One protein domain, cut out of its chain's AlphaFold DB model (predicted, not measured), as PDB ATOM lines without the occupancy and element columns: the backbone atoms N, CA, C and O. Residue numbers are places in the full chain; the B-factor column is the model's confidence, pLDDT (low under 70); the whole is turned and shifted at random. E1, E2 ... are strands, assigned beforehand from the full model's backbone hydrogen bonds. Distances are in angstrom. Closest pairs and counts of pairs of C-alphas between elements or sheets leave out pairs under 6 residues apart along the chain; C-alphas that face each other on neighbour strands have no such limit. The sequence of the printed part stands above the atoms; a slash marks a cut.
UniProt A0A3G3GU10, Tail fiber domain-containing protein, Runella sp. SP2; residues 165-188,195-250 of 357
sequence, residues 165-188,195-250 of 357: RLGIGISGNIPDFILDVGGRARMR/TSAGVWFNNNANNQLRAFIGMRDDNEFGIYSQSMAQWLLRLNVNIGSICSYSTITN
ATOM      1  N   ARG A 165     -33.585   0.065  17.440       87.06
ATOM      2  CA  ARG A 165     -33.146  -1.261  17.899       87.06
ATOM      3  C   ARG A 165     -34.291  -2.252  18.114       87.06
ATOM      4  O   ARG A 165     -35.339  -1.899  18.652       87.06
ATOM      5  N   LEU A 166     -34.067  -3.514  17.744       88.31
ATOM      6  CA  LEU A 166     -34.969  -4.649  17.954       88.31
ATOM      7  C   LEU A 166     -34.381  -5.614  18.990       88.31
ATOM      8  O   LEU A 166     -33.339  -6.219  18.765       88.31
ATOM      9  N   GLY A 167     -35.093  -5.805  20.100       85.69
ATOM     10  CA  GLY A 167     -34.813  -6.859  21.074       85.69
ATOM     11  C   GLY A 167     -35.767  -8.033  20.913       85.69
ATOM     12  O   GLY A 167     -36.981  -7.846  20.960       85.69
ATOM     13  N   ILE A 168     -35.242  -9.248  20.768       87.69
ATOM     14  CA  ILE A 168     -36.034 -10.484  20.753       87.69
ATOM     15  C   ILE A 168     -35.616 -11.344  21.944       87.69
ATOM     16  O   ILE A 168     -34.502 -11.850  21.979       87.69
ATOM     17  N   GLY A 169     -36.504 -11.543  22.919       82.62
ATOM     18  CA  GLY A 169     -36.245 -12.455  24.043       82.62
ATOM     19  C   GLY A 169     -35.211 -11.966  25.067       82.62
ATOM     20  O   GLY A 169     -34.726 -12.765  25.861       82.62
ATOM     21  N   ILE A 170     -34.870 -10.675  25.073       83.12
ATOM     22  CA  ILE A 170     -34.007 -10.072  26.098       83.12
ATOM     23  C   ILE A 170     -34.835  -9.724  27.345       83.12
ATOM     24  O   ILE A 170     -35.882  -9.082  27.257       83.12
ATOM     25  N   SER A 171     -34.397 -10.173  28.520       75.94
ATOM     26  CA  SER A 171     -35.064  -9.885  29.793       75.94
ATOM     27  C   SER A 171     -34.426  -8.670  30.470       75.94
ATOM     28  O   SER A 171     -33.284  -8.753  30.916       75.94
ATOM     29  N   GLY A 172     -35.163  -7.563  30.588       66.12
ATOM     30  CA  GLY A 172     -34.799  -6.455  31.484       66.12
ATOM     31  C   GLY A 172     -33.818  -5.411  30.938       66.12
ATOM     32  O   GLY A 172     -33.559  -4.445  31.646       66.12
ATOM     33  N   ASN A 173     -33.330  -5.552  29.700       69.75
ATOM     34  CA  ASN A 173     -32.402  -4.604  29.073       69.75
ATOM     35  C   ASN A 173     -32.965  -4.050  27.756       69.75
ATOM     36  O   ASN A 173     -33.716  -4.729  27.055       69.75
ATOM     37  N   ILE A 174     -32.582  -2.817  27.422       79.00
ATOM     38  CA  ILE A 174     -32.734  -2.251  26.075       79.00
ATOM     39  C   ILE A 174     -31.664  -2.922  25.196       79.00
ATOM     40  O   ILE A 174     -30.563  -3.137  25.702       79.00
ATOM     41  N   PRO A 175     -31.938  -3.269  23.924       88.12
ATOM     42  CA  PRO A 175     -30.889  -3.764  23.035       88.12
ATOM     43  C   PRO A 175     -29.726  -2.766  22.963       88.12
ATOM     44  O   PRO A 175     -29.953  -1.560  22.840       88.12
ATOM     45  N   ASP A 176     -28.495  -3.255  22.991       90.75
ATOM     46  CA  ASP A 176     -27.271  -2.488  22.776       90.75
ATOM     47  C   ASP A 176     -26.993  -2.280  21.280       90.75
ATOM     48  O   ASP A 176     -26.456  -1.242  20.881       90.75
ATOM     49  N   PHE A 177     -27.426  -3.225  20.438       92.50
ATOM     50  CA  PHE A 177     -27.271  -3.178  18.983       92.50
ATOM     51  C   PHE A 177     -28.618  -3.104  18.254       92.50
ATOM     52  O   PHE A 177     -29.687  -3.232  18.845       92.50
ATOM     53  N   ILE A 178     -28.573  -2.889  16.933       91.75
ATOM     54  CA  ILE A 178     -29.774  -2.798  16.081       91.75
ATOM     55  C   ILE A 178     -30.635  -4.068  16.182       91.75
ATOM     56  O   ILE A 178     -31.857  -3.987  16.084       91.75
ATOM     57  N   LEU A 179     -30.022  -5.230  16.410       92.44
ATOM     58  CA  LEU A 179     -30.720  -6.479  16.684       92.44
ATOM     59  C   LEU A 179     -29.998  -7.239  17.795       92.44
ATOM     60  O   LEU A 179     -28.913  -7.763  17.551       92.44
ATOM     61  N   ASP A 180     -30.645  -7.373  18.951       91.44
ATOM     62  CA  ASP A 180     -30.212  -8.284  20.011       91.44
ATOM     63  C   ASP A 180     -31.229  -9.394  20.220       91.44
ATOM     64  O   ASP A 180     -32.433  -9.165  20.357       91.44
ATOM     65  N   VAL A 181     -30.726 -10.624  20.277       92.25
ATOM     66  CA  VAL A 181     -31.529 -11.810  20.559       92.25
ATOM     67  C   VAL A 181     -31.055 -12.414  21.874       92.25
ATOM     68  O   VAL A 181     -29.911 -12.846  21.994       92.25
ATOM     69  N   GLY A 182     -31.940 -12.461  22.867       89.19
ATOM     70  CA  GLY A 182     -31.712 -13.173  24.115       89.19
ATOM     71  C   GLY A 182     -31.739 -14.676  23.860       89.19
ATOM     72  O   GLY A 182     -32.799 -15.269  23.664       89.19
ATOM     73  N   GLY A 183     -30.561 -15.297  23.828       90.69
ATOM     74  CA  GLY A 183     -30.390 -16.719  23.529       90.69
ATOM     75  C   GLY A 183     -29.944 -16.983  22.088       90.69
ATOM     76  O   GLY A 183     -29.308 -16.151  21.449       90.69
ATOM     77  N   ARG A 184     -30.224 -18.188  21.575       91.44
ATOM     78  CA  ARG A 184     -29.800 -18.600  20.227       91.44
ATOM     79  C   ARG A 184     -30.892 -18.296  19.208       91.44
ATOM     80  O   ARG A 184     -31.955 -18.913  19.241       91.44
ATOM     81  N   ALA A 185     -30.606 -17.397  18.269       92.75
ATOM     82  CA  ALA A 185     -31.455 -17.209  17.100       92.75
ATOM     83  C   ALA A 185     -31.460 -18.483  16.237       92.75
ATOM     84  O   ALA A 185     -30.409 -19.070  15.972       92.75
ATOM     85  N   ARG A 186     -32.643 -18.903  15.774       91.12
ATOM     86  CA  ARG A 186     -32.792 -20.014  14.826       91.12
ATOM     87  C   ARG A 186     -33.220 -19.478  13.466       91.12
ATOM     88  O   ARG A 186     -34.310 -18.928  13.345       91.12
ATOM     89  N   MET A 187     -32.404 -19.728  12.446       91.81
ATOM     90  CA  MET A 187     -32.763 -19.537  11.038       91.81
ATOM     91  C   MET A 187     -33.094 -20.903  10.436       91.81
ATOM     92  O   MET A 187     -32.324 -21.850  10.594       91.81
ATOM     93  N   ARG A 188     -34.246 -21.038   9.776       89.06
ATOM     94  CA  ARG A 188     -34.684 -22.290   9.143       89.06
ATOM     95  C   ARG A 188     -35.327 -21.977   7.799       89.06
ATOM     96  O   ARG A 188     -36.099 -21.027   7.707       89.06
ATOM     97  N   THR A 195     -34.106 -24.970   0.213       72.38
ATOM     98  CA  THR A 195     -33.021 -24.449  -0.651       72.38
ATOM     99  C   THR A 195     -31.751 -24.053   0.098       72.38
ATOM    100  O   THR A 195     -30.679 -24.004  -0.503       72.38
ATOM    101  N   SER A 196     -31.879 -23.683   1.371       89.12
ATOM    102  CA  SER A 196     -30.828 -23.330   2.344       89.12
ATOM    103  C   SER A 196     -31.453 -22.469   3.448       89.12
ATOM    104  O   SER A 196     -32.513 -21.862   3.264       89.12
ATOM    105  N   ALA A 197     -30.816 -22.408   4.617       92.56
ATOM    106  CA  ALA A 197     -31.218 -21.533   5.719       92.56
ATOM    107  C   ALA A 197     -30.040 -20.653   6.133       92.56
ATOM    108  O   ALA A 197     -28.983 -21.185   6.453       92.56
ATOM    109  N   GLY A 198     -30.189 -19.330   6.148       94.06
ATOM    110  CA  GLY A 198     -29.056 -18.456   6.452       94.06
ATOM    111  C   GLY A 198     -29.319 -16.980   6.207       94.06
ATOM    112  O   GLY A 198     -30.467 -16.545   6.130       94.06
ATOM    113  N   VAL A 199     -28.230 -16.222   6.098       94.12
ATOM    114  CA  VAL A 199     -28.237 -14.763   5.970       94.12
ATOM    115  C   VAL A 199     -27.403 -14.345   4.764       94.12
ATOM    116  O   VAL A 199     -26.288 -14.831   4.562       94.12
ATOM    117  N   TRP A 200     -27.950 -13.425   3.972       93.19
ATOM    118  CA  TRP A 200     -27.245 -12.772   2.873       93.19
ATOM    119  C   TRP A 200     -26.517 -11.516   3.360       93.19
ATOM    120  O   TRP A 200     -27.087 -10.695   4.074       93.19
ATOM    121  N   PHE A 201     -25.272 -11.353   2.924       92.81
ATOM    122  CA  PHE A 201     -24.388 -10.234   3.226       92.81
ATOM    123  C   PHE A 201     -23.963  -9.537   1.933       92.81
ATOM    124  O   PHE A 201     -23.282 -10.119   1.081       92.81
ATOM    125  N   ASN A 202     -24.326  -8.260   1.829       89.81
ATOM    126  CA  ASN A 202     -23.979  -7.373   0.723       89.81
ATOM    127  C   ASN A 202     -23.453  -6.050   1.302       89.81
ATOM    128  O   ASN A 202     -23.841  -5.656   2.402       89.81
ATOM    129  N   ASN A 203     -22.588  -5.339   0.573       88.56
ATOM    130  CA  ASN A 203     -22.231  -3.969   0.947       88.56
ATOM    131  C   ASN A 203     -23.280  -2.978   0.411       88.56
ATOM    132  O   ASN A 203     -23.961  -3.259  -0.570       88.56
ATOM    133  N   ASN A 204     -23.380  -1.797   1.029       84.31
ATOM    134  CA  ASN A 204     -24.406  -0.798   0.696       84.31
ATOM    135  C   ASN A 204     -24.385  -0.341  -0.777       84.31
ATOM    136  O   ASN A 204     -25.408   0.028  -1.335       84.31
ATOM    137  N   ALA A 205     -23.216  -0.369  -1.421       84.44
ATOM    138  CA  ALA A 205     -23.074   0.014  -2.825       84.44
ATOM    139  C   ALA A 205     -23.580  -1.058  -3.809       84.44
ATOM    140  O   ALA A 205     -23.607  -0.812  -5.014       84.44
ATOM    141  N   ASN A 206     -23.926  -2.255  -3.329       78.56
ATOM    142  CA  ASN A 206     -24.270  -3.382  -4.175       78.56
ATOM    143  C   ASN A 206     -25.653  -3.949  -3.855       78.56
ATOM    144  O   ASN A 206     -25.865  -4.628  -2.851       78.56
ATOM    145  N   ASN A 207     -26.563  -3.758  -4.805       78.19
ATOM    146  CA  ASN A 207     -27.938  -4.240  -4.708       78.19
ATOM    147  C   ASN A 207     -28.090  -5.717  -5.120       78.19
ATOM    148  O   ASN A 207     -29.196  -6.246  -5.093       78.19
ATOM    149  N   GLN A 208     -27.003  -6.389  -5.518       83.88
ATOM    150  CA  GLN A 208     -26.992  -7.812  -5.862       83.88
ATOM    151  C   GLN A 208     -26.532  -8.655  -4.678       83.88
ATOM    152  O   GLN A 208     -25.582  -8.283  -3.990       83.88
ATOM    153  N   LEU A 209     -27.156  -9.824  -4.499       86.56
ATOM    154  CA  LEU A 209     -26.718 -10.853  -3.551       86.56
ATOM    155  C   LEU A 209     -25.239 -11.205  -3.770       86.56
ATOM    156  O   LEU A 209     -24.807 -11.384  -4.912       86.56
ATOM    157  N   ARG A 210     -24.448 -11.284  -2.692       90.69
ATOM    158  CA  ARG A 210     -23.007 -11.590  -2.773       90.69
ATOM    159  C   ARG A 210     -22.591 -12.798  -1.970       90.69
ATOM    160  O   ARG A 210     -22.234 -13.810  -2.570       90.69
ATOM    161  N   ALA A 211     -22.588 -12.669  -0.652       93.75
ATOM    162  CA  ALA A 211     -22.163 -13.730   0.240       93.75
ATOM    163  C   ALA A 211     -23.372 -14.239   1.013       93.75
ATOM    164  O   ALA A 211     -24.120 -13.452   1.581       93.75
ATOM    165  N   PHE A 212     -23.558 -15.549   1.040       94.69
ATOM    166  CA  PHE A 212     -24.534 -16.192   1.905       94.69
ATOM    167  C   PHE A 212     -23.797 -17.052   2.918       94.69
ATOM    168  O   PHE A 212     -22.867 -17.770   2.557       94.69
ATOM    169  N   ILE A 213     -24.202 -16.971   4.182       96.38
ATOM    170  CA  ILE A 213     -23.697 -17.844   5.241       96.38
ATOM    171  C   ILE A 213     -24.887 -18.589   5.821       96.38
ATOM    172  O   ILE A 213     -25.871 -17.969   6.234       96.38
ATOM    173  N   GLY A 214     -24.802 -19.914   5.852       95.44
ATOM    174  CA  GLY A 214     -25.923 -20.726   6.290       95.44
ATOM    175  C   GLY A 214     -25.743 -22.217   6.082       95.44
ATOM    176  O   GLY A 214     -24.671 -22.699   5.725       95.44
ATOM    177  N   MET A 215     -26.833 -22.933   6.308       94.12
ATOM    178  CA  MET A 215     -26.972 -24.350   6.019       94.12
ATOM    179  C   MET A 215     -27.250 -24.536   4.532       94.12
ATOM    180  O   MET A 215     -28.201 -23.951   4.005       94.12
ATOM    181  N   ARG A 216     -26.425 -25.342   3.866       91.31
ATOM    182  CA  ARG A 216     -26.672 -25.831   2.507       91.31
ATOM    183  C   ARG A 216     -27.794 -26.861   2.502       91.31
ATOM    184  O   ARG A 216     -28.680 -26.795   1.659       91.31
ATOM    185  N   ASP A 217     -27.707 -27.786   3.443       90.19
ATOM    186  CA  ASP A 217     -28.642 -28.868   3.730       90.19
ATOM    187  C   ASP A 217     -28.608 -29.137   5.245       90.19
ATOM    188  O   ASP A 217     -28.035 -28.348   5.997       90.19
ATOM    189  N   ASP A 218     -29.202 -30.233   5.709       89.12
ATOM    190  CA  ASP A 218     -29.246 -30.573   7.137       89.12
ATOM    191  C   ASP A 218     -27.869 -30.831   7.774       89.12
ATOM    192  O   ASP A 218     -27.730 -30.762   8.995       89.12
ATOM    193  N   ASN A 219     -26.843 -31.114   6.970       91.62
ATOM    194  CA  ASN A 219     -25.555 -31.631   7.427       91.62
ATOM    195  C   ASN A 219     -24.372 -30.707   7.111       91.62
ATOM    196  O   ASN A 219     -23.302 -30.867   7.702       91.62
ATOM    197  N   GLU A 220     -24.520 -29.766   6.178       93.81
ATOM    198  CA  GLU A 220     -23.437 -28.883   5.744       93.81
ATOM    199  C   GLU A 220     -23.741 -27.409   6.031       93.81
ATOM    200  O   GLU A 220     -24.622 -26.801   5.424       93.81
ATOM    201  N   PHE A 221     -22.948 -26.803   6.916       95.50
ATOM    202  CA  PHE A 221     -22.882 -25.352   7.105       95.50
ATOM    203  C   PHE A 221     -21.794 -24.764   6.205       95.50
ATOM    204  O   PHE A 221     -20.758 -25.392   6.005       95.50
ATOM    205  N   GLY A 222     -21.955 -23.551   5.682       95.81
ATOM    206  CA  GLY A 222     -20.905 -22.975   4.852       95.81
ATOM    207  C   GLY A 222     -21.083 -21.528   4.426       95.81
ATOM    208  O   GLY A 222     -21.982 -20.814   4.871       95.81
ATOM    209  N   ILE A 223     -20.191 -21.126   3.521       95.75
ATOM    210  CA  ILE A 223     -20.170 -19.819   2.868       95.75
ATOM    211  C   ILE A 223     -20.392 -20.029   1.372       95.75
ATOM    212  O   ILE A 223     -19.599 -20.699   0.709       95.75
ATOM    213  N   TYR A 224     -21.447 -19.429   0.835       94.81
ATOM    214  CA  TYR A 224     -21.805 -19.459  -0.576       94.81
ATOM    215  C   TYR A 224     -21.512 -18.120  -1.253       94.81
ATOM    216  O   TYR A 224     -21.802 -17.048  -0.720       94.81
ATOM    217  N   SER A 225     -20.935 -18.195  -2.451       93.81
ATOM    218  CA  SER A 225     -20.651 -17.050  -3.310       93.81
ATOM    219  C   SER A 225     -21.620 -17.027  -4.479       93.81
ATOM    220  O   SER A 225     -21.571 -17.900  -5.348       93.81
ATOM    221  N   GLN A 226     -22.439 -15.977  -4.550       91.94
ATOM    222  CA  GLN A 226     -23.349 -15.762  -5.675       91.94
ATOM    223  C   GLN A 226     -22.587 -15.569  -6.991       91.94
ATOM    224  O   GLN A 226     -23.013 -16.053  -8.034       91.94
ATOM    225  N   SER A 227     -21.435 -14.893  -6.953       89.88
ATOM    226  CA  SER A 227     -20.632 -14.616  -8.152       89.88
ATOM    227  C   SER A 227     -20.040 -15.879  -8.781       89.88
ATOM    228  O   SER A 227     -19.809 -15.900  -9.984       89.88
ATOM    229  N   MET A 228     -19.793 -16.918  -7.980       91.31
ATOM    230  CA  MET A 228     -19.273 -18.209  -8.450       91.31
ATOM    231  C   MET A 228     -20.354 -19.292  -8.525       91.31
ATOM    232  O   MET A 228     -20.056 -20.414  -8.921       91.31
ATOM    233  N   ALA A 229     -21.578 -18.968  -8.104       92.06
ATOM    234  CA  ALA A 229     -22.675 -19.904  -7.909       92.06
ATOM    235  C   ALA A 229     -22.273 -21.172  -7.117       92.06
ATOM    236  O   ALA A 229     -22.724 -22.273  -7.428       92.06
ATOM    237  N   GLN A 230     -21.409 -21.029  -6.103       93.12
ATOM    238  CA  GLN A 230     -20.776 -22.161  -5.413       93.12
ATOM    239  C   GLN A 230     -20.573 -21.910  -3.913       93.12
ATOM    240  O   GLN A 230     -20.268 -20.795  -3.484       93.12
ATOM    241  N   TRP A 231     -20.666 -22.984  -3.125       94.00
ATOM    242  CA  TRP A 231     -20.231 -23.032  -1.729       94.00
ATOM    243  C   TRP A 231     -18.705 -23.060  -1.668       94.00
ATOM    244  O   TRP A 231     -18.089 -24.057  -2.021       94.00
ATOM    245  N   LEU A 232     -18.077 -21.962  -1.248       94.75
ATOM    246  CA  LEU A 232     -16.617 -21.829  -1.228       94.75
ATOM    247  C   LEU A 232     -15.972 -22.571  -0.060       94.75
ATOM    248  O   LEU A 232     -14.868 -23.098  -0.197       94.75
ATOM    249  N   LEU A 233     -16.664 -22.603   1.076       95.44
ATOM    250  CA  LEU A 233     -16.246 -23.282   2.294       95.44
ATOM    251  C   LEU A 233     -17.447 -24.025   2.868       95.44
ATOM    252  O   LEU A 233     -18.520 -23.435   2.999       95.44
ATOM    253  N   ARG A 234     -17.262 -25.295   3.218       95.31
ATOM    254  CA  ARG A 234     -18.274 -26.126   3.872       95.31
ATOM    255  C   ARG A 234     -17.683 -26.827   5.083       95.31
ATOM    256  O   ARG A 234     -16.567 -27.332   5.011       95.31
ATOM    257  N   LEU A 235     -18.460 -26.880   6.150       96.56
ATOM    258  CA  LEU A 235     -18.247 -27.664   7.353       96.56
ATOM    259  C   LEU A 235     -19.354 -28.713   7.418       96.56
ATOM    260  O   LEU A 235     -20.534 -28.363   7.483       96.56
ATOM    261  N   ASN A 236     -18.978 -29.986   7.434       94.25
ATOM    262  CA  ASN A 236     -19.922 -31.055   7.714       94.25
ATOM    263  C   ASN A 236     -20.070 -31.221   9.231       94.25
ATOM    264  O   ASN A 236     -19.096 -31.531   9.918       94.25
ATOM    265  N   VAL A 237     -21.278 -31.031   9.757       93.44
ATOM    266  CA  VAL A 237     -21.520 -31.030  11.210       93.44
ATOM    267  C   VAL A 237     -21.570 -32.431  11.824       93.44
ATOM    268  O   VAL A 237     -21.450 -32.553  13.037       93.44
ATOM    269  N   ASN A 238     -21.697 -33.482  11.008       90.19
ATOM    270  CA  ASN A 238     -21.740 -34.865  11.490       90.19
ATOM    271  C   ASN A 238     -20.344 -35.476  11.621       90.19
ATOM    272  O   ASN A 238     -20.087 -36.216  12.562       90.19
ATOM    273  N   ILE A 239     -19.449 -35.177  10.673       88.06
ATOM    274  CA  ILE A 239     -18.090 -35.751  10.644       88.06
ATOM    275  C   ILE A 239     -16.985 -34.738  10.970       88.06
ATOM    276  O   ILE A 239     -15.817 -35.108  11.020       88.06
ATOM    277  N   GLY A 240     -17.327 -33.459  11.158       88.38
ATOM    278  CA  GLY A 240     -16.380 -32.404  11.532       88.38
ATOM    279  C   GLY A 240     -15.375 -32.021  10.439       88.38
ATOM    280  O   GLY A 240     -14.366 -31.384  10.737       88.38
ATOM    281  N   SER A 241     -15.610 -32.407   9.182       91.19
ATOM    282  CA  SER A 241     -14.705 -32.097   8.074       91.19
ATOM    283  C   SER A 241     -14.951 -30.696   7.519       91.19
ATOM    284  O   SER A 241     -16.092 -30.250   7.395       91.19
ATOM    285  N   ILE A 242     -13.868 -30.011   7.142       94.56
ATOM    286  CA  ILE A 242     -13.912 -28.717   6.459       94.56
ATOM    287  C   ILE A 242     -13.387 -28.903   5.036       94.56
ATOM    288  O   ILE A 242     -12.292 -29.420   4.829       94.56
ATOM    289  N   CYS A 243     -14.165 -28.471   4.048       94.06
ATOM    290  CA  CYS A 243     -13.827 -28.541   2.631       94.06
ATOM    291  C   CYS A 243     -13.866 -27.139   2.019       94.06
ATOM    292  O   CYS A 243     -14.875 -26.440   2.130       94.06
ATOM    293  N   SER A 244     -12.784 -26.743   1.344       94.50
ATOM    294  CA  SER A 244     -12.745 -25.527   0.530       94.50
ATOM    295  C   SER A 244     -12.715 -25.876  -0.958       94.50
ATOM    296  O   SER A 244     -11.942 -26.732  -1.380       94.50
ATOM    297  N   TYR A 245     -13.546 -25.201  -1.751       89.44
ATOM    298  CA  TYR A 245     -13.586 -25.323  -3.217       89.44
ATOM    299  C   TYR A 245     -12.673 -24.316  -3.931       89.44
ATOM    300  O   TYR A 245     -12.745 -24.157  -5.150       89.44
ATOM    301  N   SER A 246     -11.828 -23.606  -3.184       86.62
ATOM    302  CA  SER A 246     -10.860 -22.659  -3.726       86.62
ATOM    303  C   SER A 246      -9.561 -22.689  -2.922       86.62
ATOM    304  O   SER A 246      -9.417 -23.438  -1.957       86.62
ATOM    305  N   THR A 247      -8.593 -21.883  -3.338       89.62
ATOM    306  CA  THR A 247      -7.299 -21.782  -2.671       89.62
ATOM    307  C   THR A 247      -7.428 -20.961  -1.391       89.62
ATOM    308  O   THR A 247      -7.859 -19.808  -1.429       89.62
ATOM    309  N   ILE A 248      -6.978 -21.519  -0.266       90.62
ATOM    310  CA  ILE A 248      -6.754 -20.755   0.966       90.62
ATOM    311  C   ILE A 248      -5.406 -20.045   0.826       90.62
ATOM    312  O   ILE A 248      -4.352 -20.683   0.812       90.62
ATOM    313  N   THR A 249      -5.435 -18.724   0.672       93.31
ATOM    314  CA  THR A 249      -4.231 -17.903   0.516       93.31
ATOM    315  C   THR A 249      -3.839 -17.259   1.842       93.31
ATOM    316  O   THR A 249      -4.670 -16.706   2.555       93.31
ATOM    317  N   ASN A 250      -2.545 -17.308   2.167       93.38
ATOM    318  CA  ASN A 250      -1.980 -16.603   3.315       93.38
ATOM    319  C   ASN A 250      -1.322 -15.303   2.839       93.38
ATOM    320  O   ASN A 250      -0.448 -15.329   1.963       93.38
TER     321      ASN A 250
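AT A GLANCE: This is residues 165 to 188 and 195 to 250 of the 357 residues of the protein "Tail fiber domain-containing protein" of Runella sp. SP2 (UniProt A0A3G3GU10). A twisted slab of five antiparallel strands, E3 to E7, makes the larger part, and a small pair of parallel strands, E1 and E2, is set off from it, across a cut, on the side of E3. The five strands go back and forth as one meander, each strand the antiparallel neighbour of the one before, in the order E3, E4, E5, E6, E7, and after E7 residues 245 to 250 lead away from the slab as a tail. The printed part has 80 residues, seven named strands from E1 to E7 along the chain and no named helix; the class is all strand, though the named strands hold 32 of the 80 residues. The whole is loose, with a radius of gyration of the C-alphas of 15.8 A and spans of 45 by 37 by 31 A.

IN THESE COORDINATES: Find C-alpha 166 at (-34.969, -4.649, 17.954), where E1, residues 166 to 168, begins; it is 6.6 A long. E2, residues 179 to 181, is 6.6 A long too. Past the cut, look for C-alpha 197 at (-31.218, -21.533, 5.719), from which E3 runs 13.4 A to residue 201. E4, residues 211 to 215, measures 13.0 A, and E5, residues 220 to 225, 15.2 A. E6, residues 230 to 236, has the most residues and measures 15.9 A. E7, residues 242 to 244, is 6.8 A long and ends at C-alpha 244 at (-12.745, -25.527, 0.530).

HOW THE PARTS SIT: Begin with the larger sheet, whose edge strands are E3 and E7. E3 and E4 are a hairpin with directions at 164 degrees; look at N 199 and O 213, 2.9 A apart and within hydrogen-bond range. In the hairpin of E4 and E5, at 165 degrees, N 222 and O 214 are 2.8 A apart. In that of E5 and E6, at 162 degrees, N 235 and O 221 are 2.7 A apart. In that of E6 and E7, at 167 degrees, N 243 and O 234 are 2.8 A apart. E1 and E2 are parallel, at 11 degrees, with N 168 and O 180 at 2.8 A. E2 is apart from E3, and E1 is apart from E3 as well.

THE WHOLE: The two C-alphas farthest apart, those of Gly 172 and Thr 247, are 46.5 A from each other. Residues 189 to 194 are not printed, and C-alphas 188 and 195 are 10.2 A apart across this cut, in the link from E2 to E3. Of the links that are printed whole, E4 to E5, E5 to E6 and E6 to E7 are tight, and E1 to E2 and E3 to E4 are short. The mean pLDDT of the printed part is 89.8, and residues 172 to 173 are under 70.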